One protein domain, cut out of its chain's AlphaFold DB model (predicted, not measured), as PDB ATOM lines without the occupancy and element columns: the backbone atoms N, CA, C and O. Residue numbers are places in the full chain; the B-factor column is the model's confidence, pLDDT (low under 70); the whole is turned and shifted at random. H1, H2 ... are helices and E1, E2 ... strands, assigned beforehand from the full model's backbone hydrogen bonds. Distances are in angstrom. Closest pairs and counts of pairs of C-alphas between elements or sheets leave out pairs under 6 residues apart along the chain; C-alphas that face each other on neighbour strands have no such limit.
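This is residues 2 to 14 and 108 to 158 of the 163 residues of the protein "CRISPR system precrRNA processing endoribonuclease RAMP protein Cas6" of Pyrodictium sp (UniProt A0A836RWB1). A small, twisted sheet of three strands has one helix packed along one face, making two layers; its other face is bare. The length runs from the loop at Ile 143 to the tail ending at Asp 158. The printed part has 64 residues, with E1, E2, H1 and E3 in that order along the chain, and its class is mixed, helices and strands. The sheet runs E2, E1, E3 and is antiparallel throughout. The whole is only just compact, close to loose, with a radius of gyration of the C-alphas of 12.7 A, and it is elongated, spanning 41 by 25 by 22 A.

Start with E1, residues 2 to 10, the inner strand, which bends by 90 degrees at residue 7. Beside it find the edge strand E2, residues 108 to 114, antiparallel at 172 degrees, with N 4 and O 112 within hydrogen-bond range at 2.8 A. The other edge strand, E3, residues 148 to 152, is antiparallel to E1 at 174 degrees, with N 5 and O 149 at 2.8 A. H1, residues 119 to 135, is on the sheet at a height of 8.6 A, over E3 and along the strands, at 20 degrees to E3 on the local plane. Its closest C-alphas to E3 are those of Asn 133 and His 149, 5.4 A apart. H1 and E1 are near each other, with 9 pairs of C-alphas within 10 A. In H1 every O i to N i+4 pair is within hydrogen-bond range. E2, H1 and E3 form a split strand-helix-strand unit, two strands running the same way with E1 between them, and its crossover is right-handed.

Find C-alpha 2 at (217.325, 200.495, 279.713), where E1 begins its 17.6 A. E2 covers 15.8 A. From C-alpha 119 at (216.341, 207.495, 290.400), H1 runs 24.5 A. E3, 13.6 A long, ends at C-alpha 152, (216.719, 204.491, 277.400).

The C-alphas of Ile 143 and Asp 158 are the two farthest apart, 42.8 A. Residues 15 to 107 are not printed, and C-alphas 14 and 108 are 12.6 A apart across the cut. The link from E2 to H1 is tight; that from H1 to E3, residues 136 to 147, is long. The mean pLDDT of the printed part is 73.5, and it is under 70 at residues 12 to 14, 116 to 121, 142 and 155 to 158.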
ATOM      1  N   LEU A   2     216.013 200.394 280.350       73.56
ATOM      2  CA  LEU A   2     217.325 200.495 279.713       73.56
ATOM      3  C   LEU A   2     217.485 199.368 278.694       73.56
ATOM      4  O   LEU A   2     217.237 198.220 279.043       73.56
ATOM      5  N   ARG A   3     217.942 199.661 277.479       77.00
ATOM      6  CA  ARG A   3     218.335 198.657 276.486       77.00
ATOM      7  C   ARG A   3     219.817 198.783 276.179       77.00
ATOM      8  O   ARG A   3     220.309 199.879 275.941       77.00
ATOM      9  N   LEU A   4     220.491 197.644 276.162       76.88
ATOM     10  CA  LEU A   4     221.893 197.484 275.821       76.88
ATOM     11  C   LEU A   4     222.017 196.489 274.674       76.88
ATOM     12  O   LEU A   4     221.435 195.407 274.717       76.88
ATOM     13  N   GLU A   5     222.772 196.857 273.653       78.75
ATOM     14  CA  GLU A   5     222.940 196.085 272.428       78.75
ATOM     15  C   GLU A   5     224.424 195.956 272.098       78.75
ATOM     16  O   GLU A   5     225.110 196.955 271.901       78.75
ATOM     17  N   ALA A   6     224.930 194.726 272.068       78.06
ATOM     18  CA  ALA A   6     226.302 194.425 271.679       78.06
ATOM     19  C   ALA A   6     226.396 194.259 270.162       78.06
ATOM     20  O   ALA A   6     225.915 193.262 269.609       78.06
ATOM     21  N   ARG A   7     227.038 195.225 269.499       78.69
ATOM     22  CA  ARG A   7     227.283 195.191 268.050       78.69
ATOM     23  C   ARG A   7     228.391 194.195 267.720       78.69
ATOM     24  O   ARG A   7     228.216 193.356 266.831       78.69
ATOM     25  N   THR A   8     229.468 194.225 268.506       78.44
ATOM     26  CA  THR A   8     230.577 193.259 268.462       78.44
ATOM     27  C   THR A   8     230.605 192.407 269.738       78.44
ATOM     28  O   THR A   8     230.006 192.793 270.744       78.44
ATOM     29  N   PRO A   9     231.237 191.215 269.725       72.38
ATOM     30  CA  PRO A   9     231.208 190.329 270.882       72.38
ATOM     31  C   PRO A   9     231.858 190.994 272.101       72.38
ATOM     32  O   PRO A   9     233.012 191.431 272.058       72.38
ATOM     33  N   VAL A  10     231.111 191.058 273.202       72.50
ATOM     34  CA  VAL A  10     231.545 191.643 274.472       72.50
ATOM     35  C   VAL A  10     232.084 190.533 275.362       72.50
ATOM     36  O   VAL A  10     231.343 189.687 275.866       72.50
ATOM     37  N   VAL A  11     233.389 190.555 275.618       74.62
ATOM     38  CA  VAL A  11     234.026 189.594 276.524       74.62
ATOM     39  C   VAL A  11     234.026 190.154 277.943       74.62
ATOM     40  O   VAL A  11     234.858 191.000 278.297       74.62
ATOM     41  N   LEU A  12     233.106 189.655 278.771       69.19
ATOM     42  CA  LEU A  12     233.017 189.990 280.191       69.19
ATOM     43  C   LEU A  12     233.662 188.893 281.045       69.19
ATOM     44  O   LEU A  12     233.301 187.719 280.985       69.19
ATOM     45  N   ILE A  13     234.628 189.281 281.875       65.88
ATOM     46  CA  ILE A  13     235.295 188.372 282.818       65.88
ATOM     47  C   ILE A  13     234.675 188.554 284.198       65.88
ATOM     48  O   ILE A  13     234.766 189.648 284.754       65.88
ATOM     49  N   SER A  14     234.150 187.476 284.785       58.66
ATOM     50  CA  SER A  14     233.502 187.474 286.111       58.66
ATOM     51  C   SER A  14     234.409 187.937 287.257       58.66
ATOM     52  O   SER A  14     233.923 188.379 288.294       58.66
ATOM     53  N   TRP A 108     229.598 187.634 274.803       70.56
ATOM     54  CA  TRP A 108     228.179 187.900 274.646       70.56
ATOM     55  C   TRP A 108     227.954 188.791 273.421       70.56
ATOM     56  O   TRP A 108     228.584 189.842 273.289       70.56
ATOM     57  N   ARG A 109     227.019 188.406 272.552       70.06
ATOM     58  CA  ARG A 109     226.487 189.257 271.485       70.06
ATOM     59  C   ARG A 109     224.970 189.170 271.522       70.06
ATOM     60  O   ARG A 109     224.424 188.080 271.649       70.06
ATOM     61  N   GLY A 110     224.291 190.306 271.424       70.88
ATOM     62  CA  GLY A 110     222.834 190.352 271.470       70.88
ATOM     63  C   GLY A 110     222.307 191.600 272.154       70.88
ATOM     64  O   GLY A 110     223.014 192.595 272.319       70.88
ATOM     65  N   ARG A 111     221.037 191.544 272.555       74.88
ATOM     66  CA  ARG A 111     220.336 192.641 273.225       74.88
ATOM     67  C   ARG A 111     219.930 192.207 274.625       74.88
ATOM     68  O   ARG A 111     219.451 191.093 274.796       74.88
ATOM     69  N   VAL A 112     220.111 193.080 275.611       72.00
ATOM     70  CA  VAL A 112     219.532 192.909 276.947       72.00
ATOM     71  C   VAL A 112     218.809 194.178 277.358       72.00
ATOM     72  O   VAL A 112     219.275 195.294 277.120       72.00
ATOM     73  N   THR A 113     217.662 194.003 277.999       71.38
ATOM     74  CA  THR A 113     216.899 195.092 278.595       71.38
ATOM     75  C   THR A 113     216.891 194.979 280.113       71.38
ATOM     76  O   THR A 113     216.670 193.902 280.658       71.38
ATOM     77  N   TYR A 114     217.091 196.101 280.798       70.75
ATOM     78  CA  TYR A 114     217.122 196.194 282.253       70.75
ATOM     79  C   TYR A 114     216.114 197.224 282.761       70.75
ATOM     80  O   TYR A 114     215.835 198.241 282.118       70.75
ATOM     81  N   ARG A 115     215.604 197.002 283.972       71.00
ATOM     82  CA  ARG A 115     214.813 197.989 284.711       71.00
ATOM     83  C   ARG A 115     215.665 198.545 285.851       71.00
ATOM     84  O   ARG A 115     216.210 197.780 286.639       71.00
ATOM     85  N   ALA A 116     215.810 199.867 285.919       65.81
ATOM     86  CA  ALA A 116     216.565 200.513 286.990       65.81
ATOM     87  C   ALA A 116     215.713 200.601 288.268       65.81
ATOM     88  O   ALA A 116     214.593 201.108 288.232       65.81
ATOM     89  N   ALA A 117     216.261 200.134 289.390       62.88
ATOM     90  CA  ALA A 117     215.621 200.161 290.705       62.88
ATOM     91  C   ALA A 117     215.872 201.501 291.431       62.88
ATOM     92  O   ALA A 117     216.536 201.553 292.462       62.88
ATOM     93  N   GLY A 118     215.384 202.605 290.854       69.31
ATOM     94  CA  GLY A 118     215.358 203.925 291.500       69.31
ATOM     95  C   GLY A 118     216.139 205.045 290.786       69.31
ATOM     96  O   GLY A 118     216.984 204.785 289.922       69.31
ATOM     97  N   PRO A 119     215.880 206.320 291.151       68.81
ATOM     98  CA  PRO A 119     216.341 207.495 290.400       68.81
ATOM     99  C   PRO A 119     217.849 207.755 290.516       68.81
ATOM    100  O   PRO A 119     218.485 208.166 289.545       68.81
ATOM    101  N   ARG A 120     218.459 207.481 291.678       69.50
ATOM    102  CA  ARG A 120     219.915 207.633 291.872       69.50
ATOM    103  C   ARG A 120     220.702 206.662 290.992       69.50
ATOM    104  O   ARG A 120     221.670 207.057 290.348       69.50
ATOM    105  N   LEU A 121     220.250 205.409 290.935       66.31
ATOM    106  CA  LEU A 121     220.858 204.382 290.097       66.31
ATOM    107  C   LEU A 121     220.674 204.703 288.611       66.31
ATOM    108  O   LEU A 121     221.616 204.534 287.847       66.31
ATOM    109  N   ALA A 122     219.509 205.220 288.211       70.38
ATOM    110  CA  ALA A 122     219.266 205.639 286.833       70.38
ATOM    111  C   ALA A 122     220.263 206.715 286.371       70.38
ATOM    112  O   ALA A 122     220.876 206.547 285.322       70.38
ATOM    113  N   ARG A 123     220.507 207.758 287.180       75.62
ATOM    114  CA  ARG A 123     221.497 208.810 286.864       75.62
ATOM    115  C   ARG A 123     222.927 208.276 286.765       75.62
ATOM    116  O   ARG A 123     223.705 208.734 285.933       75.62
ATOM    117  N   LEU A 124     223.291 207.331 287.632       71.25
ATOM    118  CA  LEU A 124     224.615 206.709 287.603       71.25
ATOM    119  C   LEU A 124     224.775 205.820 286.366       71.25
ATOM    120  O   LEU A 124     225.790 205.908 285.681       71.25
ATOM    121  N   LEU A 125     223.761 205.010 286.054       74.25
ATOM    122  CA  LEU A 125     223.739 204.200 284.842       74.25
ATOM    123  C   LEU A 125     223.826 205.080 283.601       74.25
ATOM    124  O   LEU A 125     224.631 204.775 282.739       74.25
ATOM    125  N   ASP A 126     223.097 206.188 283.534       81.25
ATOM    126  CA  ASP A 126     223.113 207.093 282.381       81.25
ATOM    127  C   ASP A 126     224.536 207.536 281.995       81.25
ATOM    128  O   ASP A 126     224.982 207.337 280.865       81.25
ATOM    129  N   LYS A 127     225.319 207.988 282.984       80.69
ATOM    130  CA  LYS A 127     226.733 208.351 282.792       80.69
ATOM    131  C   LYS A 127     227.595 207.160 282.371       80.69
ATOM    132  O   LYS A 127     228.451 207.284 281.497       80.69
ATOM    133  N   LEU A 128     227.388 206.003 282.999       73.25
ATOM    134  CA  LEU A 128     228.148 204.788 282.690       73.25
ATOM    135  C   LEU A 128     227.843 204.244 281.292       73.25
ATOM    136  O   LEU A 128     228.727 203.683 280.651       73.25
ATOM    137  N   LEU A 129     226.611 204.407 280.826       77.31
ATOM    138  CA  LEU A 129     226.153 203.958 279.519       77.31
ATOM    139  C   LEU A 129     226.631 204.889 278.413       77.31
ATOM    140  O   LEU A 129     227.096 204.404 277.389       77.31
ATOM    141  N   ALA A 130     226.607 206.204 278.642       83.00
ATOM    142  CA  ALA A 130     227.235 207.162 277.737       83.00
ATOM    143  C   ALA A 130     228.728 206.841 277.546       83.00
ATOM    144  O   ALA A 130     229.232 206.810 276.425       83.00
ATOM    145  N   LEU A 131     229.421 206.496 278.636       79.06
ATOM    146  CA  LEU A 131     230.815 206.058 278.585       79.06
ATOM    147  C   LEU A 131     230.981 204.708 277.858       79.06
ATOM    148  O   LEU A 131     231.922 204.538 277.082       79.06
ATOM    149  N   ALA A 132     230.077 203.752 278.085       79.12
ATOM    150  CA  ALA A 132     230.074 202.473 277.377       79.12
ATOM    151  C   ALA A 132     229.881 202.647 275.860       79.12
ATOM    152  O   ALA A 132     230.548 201.955 275.097       79.12
ATOM    153  N   ASN A 133     229.039 203.591 275.431       84.38
ATOM    154  CA  ASN A 133     228.828 203.909 274.016       84.38
ATOM    155  C   ASN A 133     230.070 204.534 273.369       84.38
ATOM    156  O   ASN A 133     230.365 204.252 272.216       84.38
ATOM    157  N   ALA A 134     230.808 205.367 274.106       80.94
ATOM    158  CA  ALA A 134     231.993 206.035 273.573       80.94
ATOM    159  C   ALA A 134     233.229 205.121 273.508       80.94
ATOM    160  O   ALA A 134     234.058 205.255 272.613       80.94
ATOM    161  N   LEU A 135     233.393 204.221 274.481       79.94
ATOM    162  CA  LEU A 135     234.641 203.472 274.668       79.94
ATOM    163  C   LEU A 135     234.501 201.956 274.487       79.94
ATOM    164  O   LEU A 135     235.512 201.250 274.550       79.94
ATOM    165  N   GLY A 136     233.281 201.441 274.368       80.81
ATOM    166  CA  GLY A 136     232.983 200.015 274.414       80.81
ATOM    167  C   GLY A 136     233.144 199.388 275.808       80.81
ATOM    168  O   GLY A 136     233.799 199.921 276.716       80.81
ATOM    169  N   LEU A 137     232.578 198.194 275.972       79.00
ATOM    170  CA  LEU A 137     232.567 197.389 277.194       79.00
ATOM    171  C   LEU A 137     233.460 196.145 277.083       79.00
ATOM    172  O   LEU A 137     233.588 195.516 276.042       79.00
ATOM    173  N   GLY A 138     234.065 195.740 278.203       75.06
ATOM    174  CA  GLY A 138     234.806 194.479 278.294       75.06
ATOM    175  C   GLY A 138     236.277 194.538 277.860       75.06
ATOM    176  O   GLY A 138     236.937 195.586 277.869       75.06
ATOM    177  N   ARG A 139     236.837 193.354 277.589       70.44
ATOM    178  CA  ARG A 139     238.252 193.162 277.232       70.44
ATOM    179  C   ARG A 139     238.438 193.181 275.713       70.44
ATOM    180  O   ARG A 139     237.565 192.738 274.986       70.44
ATOM    181  N   SER A 140     239.625 193.603 275.264       72.56
ATOM    182  CA  SER A 140     240.022 193.638 273.845       72.56
ATOM    183  C   SER A 140     239.362 194.752 273.011       72.56
ATOM    184  O   SER A 140     239.258 194.637 271.800       72.56
ATOM    185  N   ARG A 141     238.995 195.873 273.640       75.81
ATOM    186  CA  ARG A 141     238.411 197.042 272.952       75.81
ATOM    187  C   ARG A 141     239.337 197.701 271.930       75.81
ATOM    188  O   ARG A 141     238.879 198.161 270.899       75.81
ATOM    189  N   GLY A 142     240.650 197.644 272.164       68.94
ATOM    190  CA  GLY A 142     241.658 198.154 271.225       68.94
ATOM    191  C   GLY A 142     241.799 197.358 269.922       68.94
ATOM    192  O   GLY A 142     242.530 197.792 269.049       68.94
ATOM    193  N   ILE A 143     241.122 196.211 269.783       72.44
ATOM    194  CA  ILE A 143     241.080 195.431 268.535       72.44
ATOM    195  C   ILE A 143     239.656 195.350 267.949       72.44
ATOM    196  O   ILE A 143     239.354 194.432 267.193       72.44
ATOM    197  N   GLY A 144     238.749 196.244 268.368       71.31
ATOM    198  CA  GLY A 144     237.376 196.322 267.850       71.31
ATOM    199  C   GLY A 144     236.327 195.434 268.543       71.31
ATOM    200  O   GLY A 144     235.182 195.380 268.097       71.31
ATOM    201  N   LEU A 145     236.665 194.745 269.641       76.19
ATOM    202  CA  LEU A 145     235.694 193.964 270.425       76.19
ATOM    203  C   LEU A 145     235.007 194.804 271.505       76.19
ATOM    204  O   LEU A 145     235.637 195.647 272.136       76.19
ATOM    205  N   GLY A 146     233.747 194.502 271.804       78.31
ATOM    206  CA  GLY A 146     233.027 195.139 272.902       78.31
ATOM    207  C   GLY A 146     232.341 196.458 272.556       78.31
ATOM    208  O   GLY A 146     232.061 197.240 273.457       78.31
ATOM    209  N   ASP A 147     232.075 196.716 271.281       82.69
ATOM    210  CA  ASP A 147     231.260 197.846 270.848       82.69
ATOM    211  C   ASP A 147     229.801 197.624 271.265       82.69
ATOM    212  O   ASP A 147     229.194 196.576 270.993       82.69
ATOM    213  N   THR A 148     229.252 198.609 271.970       83.81
ATOM    214  CA  THR A 148     227.935 198.524 272.594       83.81
ATOM    215  C   THR A 148     227.146 199.796 272.380       83.81
ATOM    216  O   THR A 148     227.679 200.890 272.509       83.81
ATOM    217  N   HIS A 149     225.850 199.631 272.143       84.88
ATOM    218  CA  HIS A 149     224.887 200.711 272.047       84.88
ATOM    219  C   HIS A 149     223.862 200.606 273.180       84.88
ATOM    220  O   HIS A 149     223.103 199.639 273.284       84.88
ATOM    221  N   ALA A 150     223.854 201.610 274.042       84.56
ATOM    222  CA  ALA A 150     222.982 201.750 275.190       84.56
ATOM    223  C   ALA A 150     221.986 202.886 274.969       84.56
ATOM    224  O   ALA A 150     222.391 203.995 274.622       84.56
ATOM    225  N   GLN A 151     220.704 202.631 275.229       83.69
ATOM    226  CA  GLN A 151     219.650 203.637 275.121       83.69
ATOM    227  C   GLN A 151     218.540 203.430 276.151       83.69
ATOM    228  O   GLN A 151     218.184 202.299 276.501       83.69
ATOM    229  N   TRP A 152     217.941 204.530 276.605       81.12
ATOM    230  CA  TRP A 152     216.719 204.491 277.400       81.12
ATOM    231  C   TRP A 152     215.502 204.367 276.485       81.12
ATOM    232  O   TRP A 152     215.231 205.237 275.667       81.12
ATOM    233  N   ILE A 153     214.738 203.293 276.657       79.31
ATOM    234  CA  ILE A 153     213.431 203.122 276.027       79.31
ATOM    235  C   ILE A 153     212.373 203.716 276.956       79.31
ATOM    236  O   ILE A 153     212.227 203.276 278.109       79.31
ATOM    237  N   LYS A 154     211.619 204.692 276.443       73.88
ATOM    238  CA  LYS A 154     210.333 205.093 277.017       73.88
ATOM    239  C   LYS A 154     209.324 203.999 276.677       73.88
ATOM    240  O   LYS A 154     209.117 203.700 275.508       73.88
ATOM    241  N   ILE A 155     208.761 203.358 277.697       63.03
ATOM    242  CA  ILE A 155     207.617 202.469 277.490       63.03
ATOM    243  C   ILE A 155     206.417 203.404 277.418       63.03
ATOM    244  O   ILE A 155     206.040 203.985 278.434       63.03
ATOM    245  N   TYR A 156     205.888 203.603 276.219       51.78
ATOM    246  CA  TYR A 156     204.565 204.181 276.064       51.78
ATOM    247  C   TYR A 156     203.580 203.055 276.368       51.78
ATOM    248  O   TYR A 156     203.597 202.024 275.699       51.78
ATOM    249  N   TYR A 157     202.800 203.208 277.435       49.84
ATOM    250  CA  TYR A 157     201.604 202.397 277.597       49.84
ATOM    251  C   TYR A 157     200.598 202.942 276.597       49.84
ATOM    252  O   TYR A 157     200.113 204.063 276.743       49.84
ATOM    253  N   ASP A 158     200.377 202.182 275.533       46.88
ATOM    254  CA  ASP A 158     199.330 202.469 274.570       46.88
ATOM    255  C   ASP A 158     198.000 202.114 275.248       46.88
ATOM    256  O   ASP A 158     197.586 200.956 275.281       46.88
TER     257      ASP A 158